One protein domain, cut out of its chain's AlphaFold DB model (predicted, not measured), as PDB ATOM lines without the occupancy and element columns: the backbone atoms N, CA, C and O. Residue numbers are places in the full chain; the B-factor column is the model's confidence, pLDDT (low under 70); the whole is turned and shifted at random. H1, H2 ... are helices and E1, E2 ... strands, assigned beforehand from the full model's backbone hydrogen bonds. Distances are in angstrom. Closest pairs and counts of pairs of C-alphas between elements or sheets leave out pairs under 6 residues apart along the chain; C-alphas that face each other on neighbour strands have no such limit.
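This is residues 70 to 140 and 150 to 259 of the 415 residues of an uncharacterized protein of Boudabousia tangfeifanii (UniProt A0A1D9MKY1). With little regular structure, long loops go with a small sandwich, the five-stranded sheet E4-E5-E6-E7-E8 facing the smaller E1-E2-E3; H1 leads away to H2, and residues 248 to 259 stick out. The printed part has 181 residues, 66 in eight named strands, then two helices: class mixed. Both sheets are antiparallel meanders, each strand the neighbour of the one before. The whole is compact, radius of gyration of the C-alphas 17.7 A, but elongated, 66 by 38 by 28 A.

E4 is residues 191 to 194, from C-alpha 191 at (470.332, 372.262, 388.415); E5 197 to 202, 16.6 A; E6 205 to 210, 17.0 A; E7 216 to 219; E8 224 to 227. E1 is 110 to 114, E2 120 to 124, E3 129 to 133. H1 is 229 to 239, 15.7 A; H2 241 to 256, 22.0 A, ending at (460.465, 338.580, 408.853).

In hairpin E5-E6, N 200 and O 207 are within hydrogen-bond range, 2.8 A. In hairpin E1-E2, N 111 and O 124 are too, 2.8 A. The sheets' facing parts are 10.0 A centre to centre. H1 and H2 are close but not clearly touching, C-alphas 237 and 244 closest at 5.8 A; in both, every O i to N i+4 pair is within range.

Residues 141 to 149 are cut out, a 14.9 A gap between C-alphas 140 and 150. pLDDT is under 70 in, among others, residues 150 to 181 and 242 to 259.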
ATOM      1  N   GLY A  70     473.821 350.905 399.223       56.22
ATOM      2  CA  GLY A  70     474.237 351.555 400.472       56.22
ATOM      3  C   GLY A  70     473.592 352.886 400.848       56.22
ATOM      4  O   GLY A  70     473.629 353.220 402.026       56.22
ATOM      5  N   ASN A  71     472.989 353.640 399.917       70.31
ATOM      6  CA  ASN A  71     472.347 354.911 400.269       70.31
ATOM      7  C   ASN A  71     470.863 354.701 400.657       70.31
ATOM      8  O   ASN A  71     470.031 354.494 399.769       70.31
ATOM      9  N   PRO A  72     470.490 354.815 401.949       68.25
ATOM     10  CA  PRO A  72     469.108 354.623 402.394       68.25
ATOM     11  C   PRO A  72     468.137 355.703 401.881       68.25
ATOM     12  O   PRO A  72     466.922 355.511 401.945       68.25
ATOM     13  N   ALA A  73     468.639 356.828 401.364       76.62
ATOM     14  CA  ALA A  73     467.823 357.926 400.859       76.62
ATOM     15  C   ALA A  73     467.232 357.676 399.457       76.62
ATOM     16  O   ALA A  73     466.282 358.360 399.074       76.62
ATOM     17  N   TYR A  74     467.754 356.718 398.676       79.00
ATOM     18  CA  TYR A  74     467.287 356.482 397.295       79.00
ATOM     19  C   TYR A  74     465.924 355.831 397.216       79.00
ATOM     20  O   TYR A  74     465.132 356.167 396.337       79.00
ATOM     21  N   ASP A  75     465.640 354.945 398.160       72.75
ATOM     22  CA  ASP A  75     464.403 354.178 398.168       72.75
ATOM     23  C   ASP A  75     463.281 354.882 398.940       72.75
ATOM     24  O   ASP A  75     462.231 354.280 399.202       72.75
ATOM     25  N   LEU A  76     463.482 356.141 399.346       76.00
ATOM     26  CA  LEU A  76     462.458 356.913 400.038       76.00
ATOM     27  C   LEU A  76     461.296 357.211 399.074       76.00
ATOM     28  O   LEU A  76     461.511 357.866 398.050       76.00
ATOM     29  N   PRO A  77     460.069 356.750 399.384       72.75
ATOM     30  CA  PRO A  77     458.913 356.998 398.535       72.75
ATOM     31  C   PRO A  77     458.503 358.475 398.583       72.75
ATOM     32  O   PRO A  77     459.007 359.254 399.388       72.75
ATOM     33  N   GLY A  78     457.571 358.862 397.717       78.75
ATOM     34  CA  GLY A  78     456.942 360.178 397.793       78.75
ATOM     35  C   GLY A  78     457.865 361.349 397.423       78.75
ATOM     36  O   GLY A  78     458.889 361.161 396.760       78.75
ATOM     37  N   PRO A  79     457.467 362.579 397.784       86.38
ATOM     38  CA  PRO A  79     458.164 363.786 397.364       86.38
ATOM     39  C   PRO A  79     459.493 363.985 398.104       86.38
ATOM     40  O   PRO A  79     459.743 363.453 399.191       86.38
ATOM     41  N   CYS A  80     460.341 364.799 397.487       89.88
ATOM     42  CA  CYS A  80     461.618 365.244 398.018       89.88
ATOM     43  C   CYS A  80     461.468 366.097 399.301       89.88
ATOM     44  O   CYS A  80     460.412 366.678 399.574       89.88
ATOM     45  N   VAL A  81     462.527 366.144 400.117       90.69
ATOM     46  CA  VAL A  81     462.590 366.901 401.379       90.69
ATOM     47  C   VAL A  81     463.966 367.515 401.580       90.69
ATOM     48  O   VAL A  81     464.979 366.849 401.389       90.69
ATOM     49  N   GLU A  82     463.997 368.766 402.030       92.44
ATOM     50  CA  GLU A  82     465.249 369.427 402.390       92.44
ATOM     51  C   GLU A  82     465.953 368.659 403.535       92.44
ATOM     52  O   GLU A  82     465.346 368.461 404.591       92.44
ATOM     53  N   PRO A  83     467.202 368.182 403.355       88.62
ATOM     54  CA  PRO A  83     467.926 367.476 404.418       88.62
ATOM     55  C   PRO A  83     468.386 368.417 405.535       88.62
ATOM     56  O   PRO A  83     468.449 368.033 406.699       88.62
ATOM     57  N   VAL A  84     468.680 369.664 405.177       88.69
ATOM     58  CA  VAL A  84     468.936 370.778 406.090       88.69
ATOM     59  C   VAL A  84     468.133 371.974 405.605       88.69
ATOM     60  O   VAL A  84     467.894 372.120 404.407       88.69
ATOM     61  N   LYS A  85     467.705 372.833 406.530       89.69
ATOM     62  CA  LYS A  85     466.844 373.975 406.213       89.69
ATOM     63  C   LYS A  85     467.470 374.863 405.132       89.69
ATOM     64  O   LYS A  85     468.554 375.409 405.328       89.69
ATOM     65  N   GLY A  86     466.749 375.057 404.031       88.19
ATOM     66  CA  GLY A  86     467.162 375.862 402.884       88.19
ATOM     67  C   GLY A  86     467.988 375.113 401.836       88.19
ATOM     68  O   GLY A  86     468.347 375.730 400.835       88.19
ATOM     69  N   ALA A  87     468.301 373.828 402.031       92.31
ATOM     70  CA  ALA A  87     468.915 373.011 400.988       92.31
ATOM     71  C   ALA A  87     467.888 372.647 399.913       92.31
ATOM     72  O   ALA A  87     466.687 372.578 400.178       92.31
ATOM     73  N   HIS A  88     468.370 372.349 398.706       94.44
ATOM     74  CA  HIS A  88     467.520 371.835 397.639       94.44
ATOM     75  C   HIS A  88     466.750 370.589 398.108       94.44
ATOM     76  O   HIS A  88     467.322 369.675 398.702       94.44
ATOM     77  N   GLU A  89     465.451 370.523 397.815       92.25
ATOM     78  CA  GLU A  89     464.571 369.492 398.374       92.25
ATOM     79  C   GLU A  89     464.961 368.066 397.963       92.25
ATOM     80  O   GLU A  89     464.747 367.123 398.712       92.25
ATOM     81  N   CYS A  90     465.543 367.862 396.782       91.94
ATOM     82  CA  CYS A  90     465.993 366.529 396.359       91.94
ATOM     83  C   CYS A  90     467.457 366.226 396.721       91.94
ATOM     84  O   CYS A  90     468.013 365.240 396.234       91.94
ATOM     85  N   ALA A  91     468.101 367.059 397.538       92.88
ATOM     86  CA  ALA A  91     469.503 366.872 397.887       92.88
ATOM     87  C   ALA A  91     469.742 365.560 398.655       92.88
ATOM     88  O   ALA A  91     468.930 365.133 399.477       92.88
ATOM     89  N   GLY A  92     470.855 364.891 398.340       87.88
ATOM     90  CA  GLY A  92     471.230 363.591 398.909       87.88
ATOM     91  C   GLY A  92     470.489 362.380 398.317       87.88
ATOM     92  O   GLY A  92     470.773 361.238 398.690       87.88
ATOM     93  N   ARG A  93     469.575 362.602 397.362       89.06
ATOM     94  CA  ARG A  93     468.923 361.547 396.568       89.06
ATOM     95  C   ARG A  93     469.621 361.345 395.217       89.06
ATOM     96  O   ARG A  93     470.573 362.049 394.876       89.06
ATOM     97  N   LYS A  94     469.132 360.359 394.455       89.75
ATOM     98  CA  LYS A  94     469.586 360.066 393.089       89.75
ATOM     99  C   LYS A  94     469.524 361.313 392.200       89.75
ATOM    100  O   LYS A  94     468.698 362.196 392.436       89.75
ATOM    101  N   LEU A  95     470.362 361.342 391.163       88.06
ATOM    102  CA  LEU A  95     470.344 362.386 390.141       88.06
ATOM    103  C   LEU A  95     468.913 362.537 389.591       88.06
ATOM    104  O   LEU A  95     468.351 361.539 389.130       88.06
ATOM    105  N   PRO A  96     468.302 363.733 389.662       83.50
ATOM    106  CA  PRO A  96     466.996 363.951 389.057       83.50
ATOM    107  C   PRO A  96     467.062 363.781 387.534       83.50
ATOM    108  O   PRO A  96     468.042 364.173 386.894       83.50
ATOM    109  N   ASP A  97     466.015 363.200 386.951       84.56
ATOM    110  CA  ASP A  97     465.957 362.962 385.509       84.56
ATOM    111  C   ASP A  97     465.995 364.293 384.740       84.56
ATOM    112  O   ASP A  97     465.323 365.260 385.100       84.56
ATOM    113  N   GLY A  98     466.776 364.340 383.659       86.44
ATOM    114  CA  GLY A  98     466.850 365.511 382.781       86.44
ATOM    115  C   GLY A  98     467.672 366.686 383.315       86.44
ATOM    116  O   GLY A  98     467.682 367.737 382.676       86.44
ATOM    117  N   VAL A  99     468.385 366.535 384.438       92.25
ATOM    118  CA  VAL A  99     469.382 367.530 384.862       92.25
ATOM    119  C   VAL A  99     470.512 367.558 383.824       92.25
ATOM    120  O   VAL A  99     471.078 366.503 383.540       92.25
ATOM    121  N   PRO A 100     470.845 368.719 383.234       93.69
ATOM    122  CA  PRO A 100     471.912 368.807 382.245       93.69
ATOM    123  C   PRO A 100     473.303 368.784 382.901       93.69
ATOM    124  O   PRO A 100     473.451 369.202 384.058       93.69
ATOM    125  N   PRO A 101     474.341 368.328 382.178       92.06
ATOM    126  CA  PRO A 101     475.704 368.389 382.675       92.06
ATOM    127  C   PRO A 101     476.181 369.843 382.782       92.06
ATOM    128  O   PRO A 101     475.786 370.691 381.982       92.06
ATOM    129  N   ALA A 102     477.039 370.124 383.760       89.38
ATOM    130  CA  ALA A 102     477.766 371.384 383.857       89.38
ATOM    131  C   ALA A 102     478.746 371.540 382.688       89.38
ATOM    132  O   ALA A 102     479.251 370.549 382.147       89.38
ATOM    133  N   GLN A 103     479.055 372.784 382.330       84.75
ATOM    134  CA  GLN A 103     480.101 373.077 381.364       84.75
ATOM    135  C   GLN A 103     481.463 372.622 381.900       84.75
ATOM    136  O   GLN A 103     481.901 373.017 382.982       84.75
ATOM    137  N   ALA A 104     482.140 371.804 381.103       80.00
ATOM    138  CA  ALA A 104     483.455 371.280 381.420       80.00
ATOM    139  C   ALA A 104     484.558 372.039 380.686       80.00
ATOM    140  O   ALA A 104     484.370 372.548 379.580       80.00
ATOM    141  N   ILE A 105     485.726 372.076 381.309       74.19
ATOM    142  CA  ILE A 105     486.917 372.784 380.867       74.19
ATOM    143  C   ILE A 105     488.128 371.845 380.953       74.19
ATOM    144  O   ILE A 105     488.089 370.869 381.704       74.19
ATOM    145  N   GLY A 106     489.184 372.132 380.182       63.34
ATOM    146  CA  GLY A 106     490.409 371.317 380.137       63.34
ATOM    147  C   GLY A 106     490.127 369.879 379.699       63.34
ATOM    148  O   GLY A 106     489.965 369.008 380.542       63.34
ATOM    149  N   GLU A 107     489.959 369.657 378.390       65.38
ATOM    150  CA  GLU A 107     489.597 368.351 377.790       65.38
ATOM    151  C   GLU A 107     488.360 367.660 378.406       65.38
ATOM    152  O   GLU A 107     488.118 366.472 378.211       65.38
ATOM    153  N   GLY A 108     487.512 368.418 379.109       64.69
ATOM    154  CA  GLY A 108     486.313 367.885 379.744       64.69
ATOM    155  C   GLY A 108     486.585 367.151 381.058       64.69
ATOM    156  O   GLY A 108     485.831 366.240 381.406       64.69
ATOM    157  N   GLU A 109     487.641 367.523 381.784       78.75
ATOM    158  CA  GLU A 109     487.992 366.906 383.066       78.75
ATOM    159  C   GLU A 109     487.383 367.632 384.271       78.75
ATOM    160  O   GLU A 109     486.996 366.983 385.246       78.75
ATOM    161  N   THR A 110     487.239 368.959 384.196       82.56
ATOM    162  CA  THR A 110     486.804 369.789 385.331       82.56
ATOM    163  C   THR A 110     485.612 370.667 384.965       82.56
ATOM    164  O   THR A 110     485.655 371.362 383.960       82.56
ATOM    165  N   ALA A 111     484.565 370.696 385.784       87.38
ATOM    166  CA  ALA A 111     483.496 371.685 385.692       87.38
ATOM    167  C   ALA A 111     483.791 372.883 386.598       87.38
ATOM    168  O   ALA A 111     484.102 372.693 387.778       87.38
ATOM    169  N   LEU A 112     483.662 374.099 386.057       86.50
ATOM    170  CA  LEU A 112     483.706 375.340 386.832       86.50
ATOM    171  C   LEU A 112     482.309 375.948 386.901       86.50
ATOM    172  O   LEU A 112     481.723 376.257 385.865       86.50
ATOM    173  N   LEU A 113     481.795 376.144 388.113       88.88
ATOM    174  CA  LEU A 113     480.475 376.729 388.341       88.88
ATOM    175  C   LEU A 113     480.559 377.908 389.303       88.88
ATOM    176  O   LEU A 113     481.386 377.916 390.211       88.88
ATOM    177  N   GLN A 114     479.651 378.866 389.173       89.19
ATOM    178  CA  GLN A 114     479.456 379.919 390.162       89.19
ATOM    179  C   GLN A 114     477.980 380.247 390.374       89.19
ATOM    180  O   GLN A 114     477.132 380.031 389.513       89.19
ATOM    181  N   THR A 115     477.667 380.784 391.547       88.62
ATOM    182  CA  THR A 115     476.324 381.309 391.851       88.62
ATOM    183  C   THR A 115     476.049 382.620 391.101       88.62
ATOM    184  O   THR A 115     477.002 383.323 390.771       88.62
ATOM    185  N   PRO A 116     474.778 383.037 390.920       88.50
ATOM    186  CA  PRO A 116     474.429 384.282 390.221       88.50
ATOM    187  C   PRO A 116     474.978 385.545 390.891       88.50
ATOM    188  O   PRO A 116     475.194 386.559 390.244       88.50
ATOM    189  N   THR A 117     475.208 385.490 392.205       84.75
ATOM    190  CA  THR A 117     475.859 386.580 392.962       84.75
ATOM    191  C   THR A 117     477.376 386.594 392.824       84.75
ATOM    192  O   THR A 117     478.030 387.461 393.398       84.75
ATOM    193  N   GLU A 118     477.939 385.569 392.182       85.06
ATOM    194  CA  GLU A 118     479.369 385.295 392.072       85.06
ATOM    195  C   GLU A 118     480.093 385.161 393.420       85.06
ATOM    196  O   GLU A 118     481.324 385.138 393.464       85.06
ATOM    197  N   ASN A 119     479.356 385.077 394.534       79.50
ATOM    198  CA  ASN A 119     479.930 384.975 395.872       79.50
ATOM    199  C   ASN A 119     480.415 383.555 396.181       79.50
ATOM    200  O   ASN A 119     481.309 383.397 397.001       79.50
ATOM    201  N   ILE A 120     479.841 382.534 395.540       83.38
ATOM    202  CA  ILE A 120     480.256 381.129 395.666       83.38
ATOM    203  C   ILE A 120     480.671 380.618 394.287       83.38
ATOM    204  O   ILE A 120     479.925 380.819 393.327       83.38
ATOM    205  N   GLY A 121     481.832 379.966 394.207       84.31
ATOM    206  CA  GLY A 121     482.411 379.389 392.992       84.31
ATOM    207  C   GLY A 121     483.015 378.015 393.275       84.31
ATOM    208  O   GLY A 121     483.520 377.783 394.368       84.31
ATOM    209  N   CYS A 122     482.935 377.100 392.314       84.50
ATOM    210  CA  CYS A 122     483.254 375.684 392.468       84.50
ATOM    211  C   CYS A 122     484.069 375.137 391.295       84.50
ATOM    212  O   CYS A 122     483.851 375.536 390.154       84.50
ATOM    213  N   ALA A 123     484.959 374.187 391.583       83.62
ATOM    214  CA  ALA A 123     485.701 373.395 390.611       83.62
ATOM    215  C   ALA A 123     485.590 371.910 390.967       83.62
ATOM    216  O   ALA A 123     485.989 371.498 392.057       83.62
ATOM    217  N   PHE A 124     485.049 371.108 390.056       84.50
ATOM    218  CA  PHE A 124     484.821 369.682 390.277       84.50
ATOM    219  C   PHE A 124     485.375 368.849 389.132       84.50
ATOM    220  O   PHE A 124     485.025 369.060 387.978       84.50
ATOM    221  N   THR A 125     486.181 367.848 389.461       83.75
ATOM    222  CA  THR A 125     486.403 366.693 388.590       83.75
ATOM    223  C   THR A 125     485.186 365.764 388.645       83.75
ATOM    224  O   THR A 125     484.218 366.010 389.368       83.75
ATOM    225  N   LYS A 126     485.216 364.651 387.906       83.88
ATOM    226  CA  LYS A 126     484.126 363.662 387.947       83.88
ATOM    227  C   LYS A 126     483.967 362.971 389.314       83.88
ATOM    228  O   LYS A 126     482.897 362.422 389.569       83.88
ATOM    229  N   THR A 127     484.997 362.975 390.165       78.06
ATOM    230  CA  THR A 127     485.046 362.178 391.410       78.06
ATOM    231  C   THR A 127     485.351 362.982 392.671       78.06
ATOM    232  O   THR A 127     485.127 362.488 393.775       78.06
ATOM    233  N   SER A 128     485.823 364.219 392.539       78.12
ATOM    234  CA  SER A 128     486.055 365.126 393.661       78.12
ATOM    235  C   SER A 128     485.991 366.578 393.215       78.12
ATOM    236  O   SER A 128     486.185 366.894 392.041       78.12
ATOM    237  N   GLY A 129     485.775 367.487 394.153       78.25
ATOM    238  CA  GLY A 129     485.899 368.903 393.864       78.25
ATOM    239  C   GLY A 129     485.850 369.754 395.103       78.25
ATOM    240  O   GLY A 129     485.791 369.247 396.225       78.25
ATOM    241  N   TYR A 130     485.885 371.056 394.866       77.25
ATOM    242  CA  TYR A 130     485.760 372.040 395.910       77.25
ATOM    243  C   TYR A 130     484.934 373.243 395.497       77.25
ATOM    244  O   TYR A 130     484.849 373.597 394.325       77.25
ATOM    245  N   CYS A 131     484.354 373.903 396.492       80.19
ATOM    246  CA  CYS A 131     483.810 375.246 396.354       80.19
ATOM    247  C   CYS A 131     484.535 376.203 397.266       80.19
ATOM    248  O   CYS A 131     485.186 375.772 398.210       80.19
ATOM    249  N   VAL A 132     484.379 377.486 396.973       76.06
ATOM    250  CA  VAL A 132     484.928 378.596 397.722       76.06
ATOM    251  C   VAL A 132     483.891 379.710 397.819       76.06
ATOM    252  O   VAL A 132     483.116 379.932 396.888       76.06
ATOM    253  N   VAL A 133     483.899 380.435 398.941       76.12
ATOM    254  CA  VAL A 133     483.055 381.614 399.177       76.12
ATOM    255  C   VAL A 133     483.919 382.874 399.262       76.12
ATOM    256  O   VAL A 133     484.837 382.932 400.078       76.12
ATOM    257  N   LYS A 134     483.622 383.889 398.439       72.00
ATOM    258  CA  LYS A 134     484.320 385.188 398.413       72.00
ATOM    259  C   LYS A 134     484.130 385.964 399.719       72.00
ATOM    260  O   LYS A 134     485.074 386.576 400.210       72.00
ATOM    261  N   SER A 135     482.916 385.969 400.273       66.94
ATOM    262  CA  SER A 135     482.603 386.680 401.516       66.94
ATOM    263  C   SER A 135     481.448 386.046 402.300       66.94
ATOM    264  O   SER A 135     480.450 385.614 401.720       66.94
ATOM    265  N   TRP A 136     481.572 386.030 403.630       64.81
ATOM    266  CA  TRP A 136     480.515 385.647 404.572       64.81
ATOM    267  C   TRP A 136     479.982 386.904 405.271       64.81
ATOM    268  O   TRP A 136     480.778 387.758 405.661       64.81
ATOM    269  N   GLN A 137     478.655 387.049 405.407       53.69
ATOM    270  CA  GLN A 137     478.055 388.244 406.029       53.69
ATOM    271  C   GLN A 137     478.064 388.184 407.563       53.69
ATOM    272  O   GLN A 137     478.343 389.202 408.187       53.69
ATOM    273  N   ASP A 138     477.850 387.006 408.159       51.38
ATOM    274  CA  ASP A 138     477.808 386.806 409.610       51.38
ATOM    275  C   ASP A 138     478.603 385.550 409.985       51.38
ATOM    276  O   ASP A 138     478.484 384.522 409.322       51.38
ATOM    277  N   ARG A 139     479.456 385.643 411.015       53.34
ATOM    278  CA  ARG A 139     480.367 384.569 411.456       53.34
ATOM    279  C   ARG A 139     479.560 383.376 411.984       53.34
ATOM    280  O   ARG A 139     479.000 383.507 413.074       53.34
ATOM    281  N   PRO A 140     479.510 382.230 411.289       48.41
ATOM    282  CA  PRO A 140     478.560 381.191 411.655       48.41
ATOM    283  C   PRO A 140     479.140 380.068 412.520       48.41
ATOM    284  O   PRO A 140     478.370 379.278 413.057       48.41
ATOM    285  N   GLY A 150     489.590 384.607 403.498       44.66
ATOM    286  CA  GLY A 150     490.101 383.651 402.518       44.66
ATOM    287  C   GLY A 150     489.121 382.547 402.134       44.66
ATOM    288  O   GLY A 150     488.089 382.342 402.770       44.66
ATOM    289  N   ALA A 151     489.484 381.861 401.057       48.31
ATOM    290  CA  ALA A 151     488.754 380.774 400.444       48.31
ATOM    291  C   ALA A 151     488.594 379.562 401.378       48.31
ATOM    292  O   ALA A 151     489.591 378.968 401.779       48.31
ATOM    293  N   VAL A 152     487.357 379.167 401.693       52.03
ATOM    294  CA  VAL A 152     487.074 377.896 402.381       52.03
ATOM    295  C   VAL A 152     486.884 376.819 401.324       52.03
ATOM    296  O   VAL A 152     485.922 376.905 400.573       52.03
ATOM    297  N   THR A 153     487.794 375.847 401.254       55.22
ATOM    298  CA  THR A 153     487.740 374.727 400.303       55.22
ATOM    299  C   THR A 153     486.748 373.679 400.811       55.22
ATOM    300  O   THR A 153     486.992 373.073 401.846       55.22
ATOM    301  N   PHE A 154     485.643 373.420 400.114       60.53
ATOM    302  CA  PHE A 154     484.714 372.342 400.500       60.53
ATOM    303  C   PHE A 154     485.010 371.050 399.758       60.53
ATOM    304  O   PHE A 154     484.550 370.899 398.636       60.53
ATOM    305  N   VAL A 155     485.720 370.100 400.358       61.38
ATOM    306  CA  VAL A 155     486.004 368.841 399.660       61.38
ATOM    307  C   VAL A 155     484.807 367.909 399.790       61.38
ATOM    308  O   VAL A 155     484.456 367.482 400.891       61.38
ATOM    309  N   LEU A 156     484.182 367.594 398.657       62.97
ATOM    310  CA  LEU A 156     483.231 366.495 398.545       62.97
ATOM    311  C   LEU A 156     483.839 365.452 397.607       62.97
ATOM    312  O   LEU A 156     484.159 365.747 396.455       62.97
ATOM    313  N   ASP A 157     484.029 364.244 398.128       64.56
ATOM    314  CA  ASP A 157     484.599 363.109 397.410       64.56
ATOM    315  C   ASP A 157     483.645 361.901 397.448       64.56
ATOM    316  O   ASP A 157     482.470 362.002 397.817       64.56
ATOM    317  N   GLN A 158     484.128 360.746 396.996       65.62
ATOM    318  CA  GLN A 158     483.354 359.505 396.960       65.62
ATOM    319  C   GLN A 158     483.277 358.777 398.315       65.62
ATOM    320  O   GLN A 158     482.581 357.768 398.416       65.62
ATOM    321  N   SER A 159     483.994 359.232 399.344       56.69
ATOM    322  CA  SER A 159     484.316 358.442 400.539       56.69
ATOM    323  C   SER A 159     483.581 358.852 401.815       56.69
ATOM    324  O   SER A 159     483.540 358.063 402.759       56.69
ATOM    325  N   GLY A 160     482.973 360.038 401.885       62.91
ATOM    326  CA  GLY A 160     482.360 360.457 403.142       62.91
ATOM    327  C   GLY A 160     481.665 361.813 403.131       62.91
ATOM    328  O   GLY A 160     481.461 362.399 402.066       62.91
ATOM    329  N   PRO A 161     481.269 362.301 404.324       65.31
ATOM    330  CA  PRO A 161     480.669 363.618 404.457       65.31
ATOM    331  C   PRO A 161     481.613 364.672 403.893       65.31
ATOM    332  O   PRO A 161     482.833 364.554 404.018       65.31
ATOM    333  N   SER A 162     481.036 365.702 403.278       68.12
ATOM    334  CA  SER A 162     481.813 366.852 402.835       68.12
ATOM    335  C   SER A 162     482.608 367.422 404.008       68.12
ATOM    336  O   SER A 162     482.102 367.489 405.130       68.12
ATOM    337  N   LYS A 163     483.850 367.811 403.737       66.56
ATOM    338  CA  LYS A 163     484.773 368.333 404.741       66.56
ATOM    339  C   LYS A 163     485.087 369.789 404.460       66.56
ATOM    340  O   LYS A 163     485.235 370.195 403.304       66.56
ATOM    341  N   LEU A 164     485.252 370.542 405.540       64.19
ATOM    342  CA  LEU A 164     485.913 371.834 405.492       64.19
ATOM    343  C   LEU A 164     487.414 371.579 405.279       64.19
ATOM    344  O   LEU A 164     488.045 370.876 406.065       64.19
ATOM    345  N   GLY A 165     487.962 372.062 404.171       57.75
ATOM    346  CA  GLY A 165     489.371 371.937 403.812       57.75
ATOM    347  C   GLY A 165     490.206 373.137 404.254       57.75
ATOM    348  O   GLY A 165     489.681 374.146 404.728       57.75
ATOM    349  N   GLU A 166     491.521 373.033 404.058       49.47
ATOM    350  CA  GLU A 166     492.473 374.106 404.358       49.47
ATOM    351  C   GLU A 166     492.316 375.311 403.407       49.47
ATOM    352  O   GLU A 166     491.818 375.200 402.274       49.47
ATOM    353  N   LYS A 167     492.740 376.485 403.892       53.50
ATOM    354  CA  LYS A 167     492.792 377.735 403.126       53.50
ATOM    355  C   LYS A 167     493.762 377.577 401.957       53.50
ATOM    356  O   LYS A 167     494.946 377.356 402.174       53.50
ATOM    357  N   ASN A 168     493.274 377.800 400.742       49.69
ATOM    358  CA  ASN A 168     494.104 377.912 399.542       49.69
ATOM    359  C   ASN A 168     493.978 379.318 398.942       49.69
ATOM    360  O   ASN A 168     493.037 380.053 399.260       49.69
ATOM    361  N   ASP A 169     494.928 379.714 398.089       46.25
ATOM    362  CA  ASP A 169     494.771 380.923 397.277       46.25
ATOM    363  C   ASP A 169     493.472 380.847 396.466       46.25
ATOM    364  O   ASP A 169     493.018 379.761 396.097       46.25
ATOM    365  N   VAL A 170     492.854 382.012 396.236       51.66
ATOM    366  CA  VAL A 170     491.583 382.140 395.514       51.66
ATOM    367  C   VAL A 170     491.675 381.336 394.212       51.66
ATOM    368  O   VAL A 170     492.502 381.667 393.360       51.66
ATOM    369  N   PRO A 171     490.882 380.263 394.055       56.59
ATOM    370  CA  PRO A 171     491.033 379.358 392.931       56.59
ATOM    371  C   PRO A 171     490.805 380.061 391.594       56.59
ATOM    372  O   PRO A 171     490.064 381.043 391.497       56.59
ATOM    373  N   VAL A 172     491.421 379.495 390.552       57.12
ATOM    374  CA  VAL A 172     491.416 379.979 389.156       57.12
ATOM    375  C   VAL A 172     490.006 380.287 388.624       57.12
ATOM    376  O   VAL A 172     489.872 381.102 387.717       57.12
ATOM    377  N   ILE A 173     488.963 379.727 389.254       61.94
ATOM    378  CA  ILE A 173     487.530 379.998 389.038       61.94
ATOM    379  C   ILE A 173     487.211 381.500 388.914       61.94
ATOM    380  O   ILE A 173     486.322 381.856 388.152       61.94
ATOM    381  N   TRP A 174     487.933 382.385 389.617       62.12
ATOM    382  CA  TRP A 174     487.717 383.845 389.549       62.12
ATOM    383  C   TRP A 174     488.909 384.641 389.040       62.12
ATOM    384  O   TRP A 174     488.918 385.869 389.112       62.12
ATOM    385  N   ALA A 175     489.949 383.961 388.567       55.50
ATOM    386  CA  ALA A 175     491.163 384.641 388.155       55.50
ATOM    387  C   ALA A 175     490.993 385.363 386.800       55.50
ATOM    388  O   ALA A 175     491.877 386.137 386.440       55.50
ATOM    389  N   HIS A 176     489.875 385.135 386.079       63.06
ATOM    390  CA  HIS A 176     489.557 385.700 384.752       63.06
ATOM    391  C   HIS A 176     490.800 385.779 383.852       63.06
ATOM    392  O   HIS A 176     491.075 386.787 383.194       63.06
ATOM    393  N   LEU A 177     491.630 384.734 383.916       57.28
ATOM    394  CA  LEU A 177     492.938 384.744 383.286       57.28
ATOM    395  C   LEU A 177     492.750 384.565 381.779       57.28
ATOM    396  O   LEU A 177     492.026 383.656 381.365       57.28
ATOM    397  N   PRO A 178     493.424 385.372 380.942       51.53
ATOM    398  CA  PRO A 178     493.405 385.176 379.500       51.53
ATOM    399  C   PRO A 178     493.776 383.728 379.141       51.53
ATOM    400  O   PRO A 178     494.844 383.251 379.519       51.53
ATOM    401  N   GLY A 179     492.888 383.033 378.424       61.28
ATOM    402  CA  GLY A 179     493.067 381.626 378.041       61.28
ATOM    403  C   GLY A 179     492.395 380.601 378.964       61.28
ATOM    404  O   GLY A 179     492.369 379.425 378.611       61.28
ATOM    405  N   TYR A 180     491.808 381.024 380.089       62.97
ATOM    406  CA  TYR A 180     490.947 380.174 380.911       62.97
ATOM    407  C   TYR A 180     489.469 380.413 380.567       62.97
ATOM    408  O   TYR A 180     489.049 381.563 380.446       62.97
ATOM    409  N   PRO A 181     488.669 379.350 380.381       67.44
ATOM    410  CA  PRO A 181     487.232 379.477 380.170       67.44
ATOM    411  C   PRO A 181     486.530 380.042 381.409       67.44
ATOM    412  O   PRO A 181     486.843 379.668 382.539       67.44
ATOM    413  N   GLU A 182     485.570 380.932 381.167       79.06
ATOM    414  CA  GLU A 182     484.729 381.529 382.206       79.06
ATOM    415  C   GLU A 182     483.888 380.453 382.920       79.06
ATOM    416  O   GLU A 182     483.399 379.528 382.259       79.06
ATOM    417  N   PRO A 183     483.702 380.550 384.251       82.69
ATOM    418  CA  PRO A 183     482.850 379.627 384.988       82.69
ATOM    419  C   PRO A 183     481.389 379.742 384.540       82.69
ATOM    420  O   PRO A 183     480.859 380.837 384.332       82.69
ATOM    421  N   GLU A 184     480.699 378.605 384.457       88.75
ATOM    422  CA  GLU A 184     479.264 378.593 384.189       88.75
ATOM    423  C   GLU A 184     478.518 379.220 385.373       88.75
ATOM    424  O   GLU A 184     478.663 378.799 386.522       88.75
ATOM    425  N   THR A 185     477.682 380.220 385.100       91.00
ATOM    426  CA  THR A 185     476.804 380.783 386.130       91.00
ATOM    427  C   THR A 185     475.549 379.925 386.252       91.00
ATOM    428  O   THR A 185     474.797 379.767 385.293       91.00
ATOM    429  N   LEU A 186     475.325 379.357 387.438       90.75
ATOM    430  CA  LEU A 186     474.173 378.515 387.736       90.75
ATOM    431  C   LEU A 186     473.005 379.370 388.235       90.75
ATOM    432  O   LEU A 186     472.987 379.749 389.406       90.75
ATOM    433  N   ASP A 187     472.041 379.650 387.357       90.31
ATOM    434  CA  ASP A 187     470.834 380.429 387.667       90.31
ATOM    435  C   ASP A 187     470.077 379.911 388.902       90.31
ATOM    436  O   ASP A 187     470.105 378.722 389.229       90.31
ATOM    437  N   TYR A 188     469.350 380.804 389.582       88.88
ATOM    438  CA  TYR A 188     468.458 380.414 390.676       88.88
ATOM    439  C   TYR A 188     467.364 379.453 390.188       88.88
ATOM    440  O   TYR A 188     466.743 379.675 389.151       88.88
ATOM    441  N   GLY A 189     467.136 378.378 390.943       87.19
ATOM    442  CA  GLY A 189     466.296 377.246 390.548       87.19
ATOM    443  C   GLY A 189     466.960 376.301 389.538       87.19
ATOM    444  O   GLY A 189     466.361 375.298 389.155       87.19
ATOM    445  N   GLY A 190     468.182 376.601 389.091       89.38
ATOM    446  CA  GLY A 190     468.932 375.796 388.141       89.38
ATOM    447  C   GLY A 190     469.598 374.590 388.796       89.38
ATOM    448  O   GLY A 190     470.176 374.691 389.881       89.38
ATOM    449  N   LEU A 191     469.559 373.456 388.089       94.25
ATOM    450  CA  LEU A 191     470.332 372.262 388.415       94.25
ATOM    451  C   LEU A 191     471.376 371.979 387.332       94.25
ATOM    452  O   LEU A 191     471.117 372.130 386.131       94.25
ATOM    453  N   ARG A 192     472.543 371.511 387.771       95.06
ATOM    454  CA  ARG A 192     473.587 370.920 386.927       95.06
ATOM    455  C   ARG A 192     474.132 369.665 387.573       95.06
ATOM    456  O   ARG A 192     474.067 369.525 388.790       95.06
ATOM    457  N   HIS A 193     474.716 368.780 386.776       94.44
ATOM    458  CA  HIS A 193     475.499 367.669 387.309       94.44
ATOM    459  C   HIS A 193     476.883 367.593 386.672       94.44
ATOM    460  O   HIS A 193     477.082 367.975 385.523       94.44
ATOM    461  N   TRP A 194     477.855 367.065 387.403       92.31
ATOM    462  CA  TRP A 194     479.166 366.749 386.855       92.31
ATOM    463  C   TRP A 194     479.724 365.515 387.550       92.31
ATOM    464  O   TRP A 194     479.884 365.506 388.768       92.31
ATOM    465  N   GLY A 195     479.961 364.451 386.777       90.06
ATOM    466  CA  GLY A 195     480.297 363.137 387.324       90.06
ATOM    467  C   GLY A 195     479.293 362.681 388.385       90.06
ATOM    468  O   GLY A 195     478.100 362.524 388.105       90.06
ATOM    469  N   ASP A 196     479.785 362.495 389.604       89.06
ATOM    470  CA  ASP A 196     478.994 362.019 390.740       89.06
ATOM    471  C   ASP A 196     478.256 363.135 391.490       89.06
ATOM    472  O   ASP A 196     477.531 362.846 392.439       89.06
ATOM    473  N   PHE A 197     478.395 364.394 391.075       91.31
ATOM    474  CA  PHE A 197     477.904 365.549 391.825       91.31
ATOM    475  C   PHE A 197     476.744 366.251 391.139       91.31
ATOM    476  O   PHE A 197     476.691 366.342 389.913       91.31
ATOM    477  N   VAL A 198     475.832 366.785 391.946       94.25
ATOM    478  CA  VAL A 198     474.728 367.639 391.513       94.25
ATOM    479  C   VAL A 198     474.827 368.965 392.244       94.25
ATOM    480  O   VAL A 198     475.099 368.999 393.442       94.25
ATOM    481  N   PHE A 199     474.592 370.040 391.505       94.19
ATOM    482  CA  PHE A 199     474.639 371.420 391.955       94.19
ATOM    483  C   PHE A 199     473.248 372.013 391.787       94.19
ATOM    484  O   PHE A 199     472.665 371.910 390.708       94.19
ATOM    485  N   ALA A 200     472.727 372.632 392.837       95.19
ATOM    486  CA  ALA A 200     471.456 373.335 392.810       95.19
ATOM    487  C   ALA A 200     471.613 374.695 393.483       95.19
ATOM    488  O   ALA A 200     471.965 374.767 394.663       95.19
ATOM    489  N   THR A 201     471.340 375.766 392.745       92.31
ATOM    490  CA  THR A 201     471.360 377.125 393.294       92.31
ATOM    491  C   THR A 201     469.940 377.592 393.567       92.31
ATOM    492  O   THR A 201     469.081 377.511 392.698       92.31
ATOM    493  N   ASP A 202     469.700 378.149 394.747       88.56
ATOM    494  CA  ASP A 202     468.460 378.838 395.108       88.56
ATOM    495  C   ASP A 202     468.805 380.145 395.849       88.56
ATOM    496  O   ASP A 202     469.959 380.404 396.203       88.56
ATOM    497  N   HIS A 203     467.822 381.007 396.092       84.38
ATOM    498  CA  HIS A 203     467.977 382.230 396.876       84.38
ATOM    499  C   HIS A 203     468.466 381.959 398.305       84.38
ATOM    500  O   HIS A 203     469.003 382.856 398.959       84.38
ATOM    501  N   THR A 204     468.296 380.729 398.786       85.12
ATOM    502  CA  THR A 204     468.802 380.256 400.074       85.12
ATOM    503  C   THR A 204     470.282 379.895 400.048       85.12
ATOM    504  O   THR A 204     470.860 379.848 401.126       85.12
ATOM    505  N   GLY A 205     470.908 379.662 398.887       88.44
ATOM    506  CA  GLY A 205     472.319 379.286 398.765       88.44
ATOM    507  C   GLY A 205     472.604 378.281 397.645       88.44
ATOM    508  O   GLY A 205     471.763 378.011 396.791       88.44
ATOM    509  N   LEU A 206     473.813 377.719 397.660       91.44
ATOM    510  CA  LEU A 206     474.240 376.641 396.770       91.44
ATOM    511  C   LEU A 206     474.189 375.308 397.521       91.44
ATOM    512  O   LEU A 206     474.866 375.139 398.533       91.44
ATOM    513  N   THR A 207     473.409 374.359 397.015       93.81
ATOM    514  CA  THR A 207     473.369 372.979 397.507       93.81
ATOM    515  C   THR A 207     474.150 372.075 396.567       93.81
ATOM    516  O   THR A 207     473.937 372.112 395.356       93.81
ATOM    517  N   ILE A 208     475.030 371.243 397.118       92.31
ATOM    518  CA  ILE A 208     475.846 370.295 396.353       92.31
ATOM    519  C   ILE A 208     475.756 368.938 397.016       92.31
ATOM    520  O   ILE A 208     475.879 368.847 398.235       92.31
ATOM    521  N   TRP A 209     475.558 367.881 396.238       92.62
ATOM    522  CA  TRP A 209     475.589 366.524 396.771       92.62
ATOM    523  C   TRP A 209     476.152 365.533 395.776       92.62
ATOM    524  O   TRP A 209     476.049 365.705 394.565       92.62
ATOM    525  N   ASN A 210     476.720 364.465 396.316       90.62
ATOM    526  CA  ASN A 210     477.102 363.299 395.558       90.62
ATOM    527  C   ASN A 210     475.857 362.414 395.388       90.62
ATOM    528  O   ASN A 210     475.310 361.904 396.366       90.62
ATOM    529  N   HIS A 211     475.385 362.233 394.156       89.25
ATOM    530  CA  HIS A 211     474.169 361.466 393.853       89.25
ATOM    531  C   HIS A 211     474.374 359.950 393.819       89.25
ATOM    532  O   HIS A 211     473.427 359.234 393.499       89.25
ATOM    533  N   LYS A 212     475.584 359.468 394.146       86.44
ATOM    534  CA  LYS A 212     475.895 358.053 394.410       86.44
ATOM    535  C   LYS A 212     475.991 357.734 395.897       86.44
ATOM    536  O   LYS A 212     475.515 356.673 396.299       86.44
ATOM    537  N   THR A 213     476.513 358.644 396.712       84.38
ATOM    538  CA  THR A 213     476.687 358.410 398.154       84.38
ATOM    539  C   THR A 213     475.632 359.087 399.017       84.38
ATOM    540  O   THR A 213     475.374 358.598 400.107       84.38
ATOM    541  N   GLY A 214     475.011 360.170 398.541       87.12
ATOM    542  CA  GLY A 214     474.015 360.981 399.247       87.12
ATOM    543  C   GLY A 214     474.580 362.009 400.227       87.12
ATOM    544  O   GLY A 214     473.805 362.736 400.846       87.12
ATOM    545  N   TYR A 215     475.905 362.093 400.368       86.81
ATOM    546  CA  TYR A 215     476.551 363.160 401.133       86.81
ATOM    547  C   TYR A 215     476.524 364.474 400.361       86.81
ATOM    548  O   TYR A 215     476.650 364.490 399.135       86.81
ATOM    549  N   GLY A 216     476.408 365.582 401.078       90.19
ATOM    550  CA  GLY A 216     476.431 366.901 400.470       90.19
ATOM    551  C   GLY A 216     476.450 368.021 401.493       90.19
ATOM    552  O   GLY A 216     476.620 367.785 402.687       90.19
ATOM    553  N   ALA A 217     476.277 369.245 401.011       88.00
ATOM    554  CA  ALA A 217     476.171 370.421 401.854       88.00
ATOM    555  C   ALA A 217     475.339 371.530 401.211       88.00
ATOM    556  O   ALA A 217     475.264 371.650 399.986       88.00
ATOM    557  N   LEU A 218     474.766 372.374 402.066       89.56
ATOM    558  CA  LEU A 218     474.299 373.711 401.717       89.56
ATOM    559  C   LEU A 218     475.365 374.736 402.114       89.56
ATOM    560  O   LEU A 218     475.848 374.739 403.245       89.56
ATOM    561  N   ILE A 219     475.688 375.632 401.187       84.75
ATOM    562  CA  ILE A 219     476.581 376.773 401.380       84.75
ATOM    563  C   ILE A 219     475.746 378.036 401.170       84.75
ATOM    564  O   ILE A 219     475.217 378.259 400.079       84.75
ATOM    565  N   ASN A 220     475.593 378.863 402.202       82.50
ATOM    566  CA  ASN A 220     474.751 380.058 402.121       82.50
ATOM    567  C   ASN A 220     475.375 381.272 402.819       82.50
ATOM    568  O   ASN A 220     476.583 381.413 402.826       82.50
ATOM    569  N   LYS A 221     474.582 382.217 403.330       73.19
ATOM    570  CA  LYS A 221     475.099 383.343 404.130       73.19
ATOM    571  C   LYS A 221     475.278 383.001 405.610       73.19
ATOM    572  O   LYS A 221     476.073 383.647 406.281       73.19
ATOM    573  N   ALA A 222     474.495 382.038 406.093       70.94
ATOM    574  CA  ALA A 222     474.433 381.577 407.473       70.94
ATOM    575  C   ALA A 222     475.453 380.475 407.787       70.94
ATOM    576  O   ALA A 222     475.543 380.070 408.937       70.94
ATOM    577  N   GLY A 223     476.203 380.000 406.795       73.38
ATOM    578  CA  GLY A 223     477.325 379.100 406.998       73.38
ATOM    579  C   GLY A 223     477.360 377.938 406.022       73.38
ATOM    580  O   GLY A 223     476.763 377.950 404.938       73.38
ATOM    581  N   TYR A 224     478.126 376.946 406.446       76.50
ATOM    582  CA  TYR A 224     478.248 375.652 405.818       76.50
ATOM    583  C   TYR A 224     477.406 374.639 406.596       76.50
ATOM    584  O   TYR A 224     477.503 374.525 407.816       76.50
ATOM    585  N   HIS A 225     476.552 373.910 405.887       82.19
ATOM    586  CA  HIS A 225     475.627 372.959 406.491       82.19
ATOM    587  C   HIS A 225     475.774 371.606 405.790       82.19
ATOM    588  O   HIS A 225     475.080 371.363 404.794       82.19
ATOM    589  N   PRO A 226     476.698 370.743 406.250       84.44
ATOM    590  CA  PRO A 226     476.844 369.408 405.699       84.44
ATOM    591  C   PRO A 226     475.616 368.563 406.035       84.44
ATOM    592  O   PRO A 226     474.976 368.744 407.070       84.44
ATOM    593  N   PHE A 227     475.316 367.611 405.164       83.62
ATOM    594  CA  PHE A 227     474.320 366.583 405.403       83.62
ATOM    595  C   PHE A 227     474.795 365.230 404.888       83.62
ATOM    596  O   PHE A 227     475.586 365.094 403.949       83.62
ATOM    597  N   THR A 228     474.270 364.206 405.531       87.50
ATOM    598  CA  THR A 228     474.499 362.801 405.249       87.50
ATOM    599  C   THR A 228     473.240 362.177 404.647       87.50
ATOM    600  O   THR A 228     472.136 362.712 404.797       87.50
ATOM    601  N   PRO A 229     473.352 360.986 404.038       84.19
ATOM    602  CA  PRO A 229     472.189 360.185 403.660       84.19
ATOM    603  C   PRO A 229     471.171 360.003 404.786       84.19
ATOM    604  O   PRO A 229     469.965 359.937 404.552       84.19
ATOM    605  N   GLN A 230     471.658 359.923 406.024       80.56
ATOM    606  CA  GLN A 230     470.809 359.714 407.181       80.56
ATOM    607  C   GLN A 230     470.026 360.971 407.567       80.56
ATOM    608  O   GLN A 230     468.892 360.851 408.034       80.56
ATOM    609  N   ASP A 231     470.570 362.161 407.321       85.19
ATOM    610  CA  ASP A 231     469.848 363.421 407.520       85.19
ATOM    611  C   ASP A 231     468.666 363.520 406.549       85.19
ATOM    612  O   ASP A 231     467.560 363.863 406.963       85.19
ATOM    613  N   VAL A 232     468.842 363.077 405.295       88.00
ATOM    614  CA  VAL A 232     467.750 362.982 404.303       88.00
ATOM    615  C   VAL A 232     466.639 362.046 404.793       88.00
ATOM    616  O   VAL A 232     465.453 362.383 404.738       88.00
ATOM    617  N   VAL A 233     467.006 360.863 405.298       83.44
ATOM    618  CA  VAL A 233     466.051 359.889 405.854       83.44
ATOM    619  C   VAL A 233     465.327 360.462 407.070       83.44
ATOM    620  O   VAL A 233     464.114 360.287 407.212       83.44
ATOM    621  N   THR A 234     466.049 361.157 407.944       83.75
ATOM    622  CA  THR A 234     465.501 361.759 409.163       83.75
ATOM    623  C   THR A 234     464.515 362.877 408.831       83.75
ATOM    624  O   THR A 234     463.382 362.841 409.314       83.75
ATOM    625  N   ALA A 235     464.885 363.801 407.941       86.12
ATOM    626  CA  ALA A 235     464.006 364.863 407.457       86.12
ATOM    627  C   ALA A 235     462.741 364.294 406.793       86.12
ATOM    628  O   ALA A 235     461.628 364.768 407.030       86.12
ATOM    629  N   TYR A 236     462.885 363.212 406.018       87.31
ATOM    630  CA  TYR A 236     461.752 362.549 405.377       87.31
ATOM    631  C   TYR A 236     460.783 361.952 406.400       87.31
ATOM    632  O   TYR A 236     459.578 362.178 406.306       87.31
ATOM    633  N   ARG A 237     461.293 361.244 407.415       83.56
ATOM    634  CA  ARG A 237     460.473 360.671 408.498       83.56
ATOM    635  C   ARG A 237     459.742 361.747 409.297       83.56
ATOM    636  O   ARG A 237     458.582 361.556 409.648       83.56
ATOM    637  N   GLN A 238     460.398 362.876 409.558       84.12
ATOM    638  CA  GLN A 238     459.783 364.006 410.255       84.12
ATOM    639  C   GLN A 238     458.630 364.619 409.449       84.12
ATOM    640  O   GLN A 238     457.599 364.962 410.023       84.12
ATOM    641  N   LYS A 239     458.781 364.734 408.123       85.25
ATOM    642  CA  LYS A 239     457.757 365.319 407.245       85.25
ATOM    643  C   LYS A 239     456.627 364.341 406.902       85.25
ATOM    644  O   LYS A 239     455.482 364.767 406.760       85.25
ATOM    645  N   PHE A 240     456.929 363.045 406.799       83.44
ATOM    646  CA  PHE A 240     455.998 361.989 406.385       83.44
ATOM    647  C   PHE A 240     455.967 360.809 407.373       83.44
ATOM    648  O   PHE A 240     456.316 359.679 407.005       83.44
ATOM    649  N   PRO A 241     455.507 361.020 408.621       70.50
ATOM    650  CA  PRO A 241     455.509 359.976 409.647       70.50
ATOM    651  C   PRO A 241     454.728 358.729 409.194       70.50
ATOM    652  O   PRO A 241     455.257 357.620 409.206       70.50
ATOM    653  N   ASN A 242     453.529 358.921 408.634       64.44
ATOM    654  CA  ASN A 242     452.626 357.829 408.251       64.44
ATOM    655  C   ASN A 242     453.093 357.018 407.024       64.44
ATOM    656  O   ASN A 242     452.832 355.818 406.946       64.44
ATOM    657  N   GLU A 243     453.778 357.643 406.058       61.22
ATOM    658  CA  GLU A 243     454.317 356.931 404.884       61.22
ATOM    659  C   GLU A 243     455.572 356.134 405.246       61.22
ATOM    660  O   GLU A 243     455.753 355.002 404.783       61.22
ATOM    661  N   SER A 244     456.401 356.692 406.135       57.34
ATOM    662  CA  SER A 244     457.588 356.012 406.649       57.34
ATOM    663  C   SER A 244     457.227 354.760 407.459       57.34
ATOM    664  O   SER A 244     457.864 353.717 407.295       57.34
ATOM    665  N   ASP A 245     456.145 354.815 408.240       54.62
ATOM    666  CA  ASP A 245     455.652 353.694 409.042       54.62
ATOM    667  C   ASP A 245     454.975 352.607 408.189       54.62
ATOM    668  O   ASP A 245     455.150 351.416 408.451       54.62
ATOM    669  N   ALA A 246     454.248 352.980 407.129       52.62
ATOM    670  CA  ALA A 246     453.545 352.034 406.258       52.62
ATOM    671  C   ALA A 246     454.493 351.212 405.366       52.62
ATOM    672  O   ALA A 246     454.260 350.018 405.148       52.62
ATOM    673  N   LYS A 247     455.580 351.821 404.866       55.12
ATOM    674  CA  LYS A 247     456.647 351.078 404.178       55.12
ATOM    675  C   LYS A 247     457.461 350.253 405.182       55.12
ATOM    676  O   LYS A 247     457.716 349.088 404.903       55.12
ATOM    677  N   ARG A 248     457.743 350.780 406.386       53.53
ATOM    678  CA  ARG A 248     458.401 350.030 407.473       53.53
ATOM    679  C   ARG A 248     457.616 348.779 407.867       53.53
ATOM    680  O   ARG A 248     458.216 347.722 407.963       53.53
ATOM    681  N   ALA A 249     456.293 348.858 408.001       49.72
ATOM    682  CA  ALA A 249     455.451 347.696 408.294       49.72
ATOM    683  C   ALA A 249     455.463 346.656 407.156       49.72
ATOM    684  O   ALA A 249     455.450 345.454 407.416       49.72
ATOM    685  N   LYS A 250     455.526 347.098 405.892       49.12
ATOM    686  CA  LYS A 250     455.613 346.202 404.727       49.12
ATOM    687  C   LYS A 250     456.997 345.569 404.562       49.12
ATOM    688  O   LYS A 250     457.072 344.381 404.272       49.12
ATOM    689  N   ASP A 251     458.068 346.321 404.784       49.78
ATOM    690  CA  ASP A 251     459.448 345.833 404.686       49.78
ATOM    691  C   ASP A 251     459.826 344.970 405.907       49.78
ATOM    692  O   ASP A 251     460.533 343.973 405.755       49.78
ATOM    693  N   GLN A 252     459.268 345.260 407.092       50.16
ATOM    694  CA  GLN A 252     459.312 344.370 408.259       50.16
ATOM    695  C   GLN A 252     458.545 343.074 407.977       50.16
ATOM    696  O   GLN A 252     459.108 341.998 408.121       50.16
ATOM    697  N   ALA A 253     457.316 343.144 407.452       42.47
ATOM    698  CA  ALA A 253     456.563 341.939 407.090       42.47
ATOM    699  C   ALA A 253     457.267 341.083 406.017       42.47
ATOM    700  O   ALA A 253     457.120 339.862 406.016       42.47
ATOM    701  N   LYS A 254     458.048 341.700 405.121       40.12
ATOM    702  CA  LYS A 254     458.752 341.007 404.032       40.12
ATOM    703  C   LYS A 254     460.102 340.419 404.459       40.12
ATOM    704  O   LYS A 254     460.475 339.362 403.959       40.12
ATOM    705  N   THR A 255     460.809 341.058 405.392       43.84
ATOM    706  CA  THR A 255     462.082 340.554 405.940       43.84
ATOM    707  C   THR A 255     461.856 339.468 407.001       43.84
ATOM    708  O   THR A 255     462.597 338.489 407.038       43.84
ATOM    709  N   THR A 256     460.785 339.563 407.798       43.81
ATOM    710  CA  THR A 256     460.465 338.580 408.853       43.81
ATOM    711  C   THR A 256     459.828 337.290 408.311       43.81
ATOM    712  O   THR A 256     459.912 336.242 408.947       43.81
ATOM    713  N   GLN A 257     459.239 337.299 407.107       43.59
ATOM    714  CA  GLN A 257     458.587 336.106 406.541       43.59
ATOM    715  C   GLN A 257     459.539 334.997 406.065       43.59
ATOM    716  O   GLN A 257     459.071 333.889 405.813       43.59
ATOM    717  N   ASN A 258     460.850 335.247 405.969       44.28
ATOM    718  CA  ASN A 258     461.776 334.305 405.332       44.28
ATOM    719  C   ASN A 258     462.706 333.514 406.265       44.28
ATOM    720  O   ASN A 258     463.564 332.807 405.740       44.28
ATOM    721  N   ALA A 259     462.556 333.538 407.599       45.16
ATOM    722  CA  ALA A 259     463.396 332.651 408.422       45.16
ATOM    723  C   ALA A 259     462.839 332.119 409.751       45.16
ATOM    724  O   ALA A 259     463.292 331.055 410.162       45.16
TER     725      ALA A 259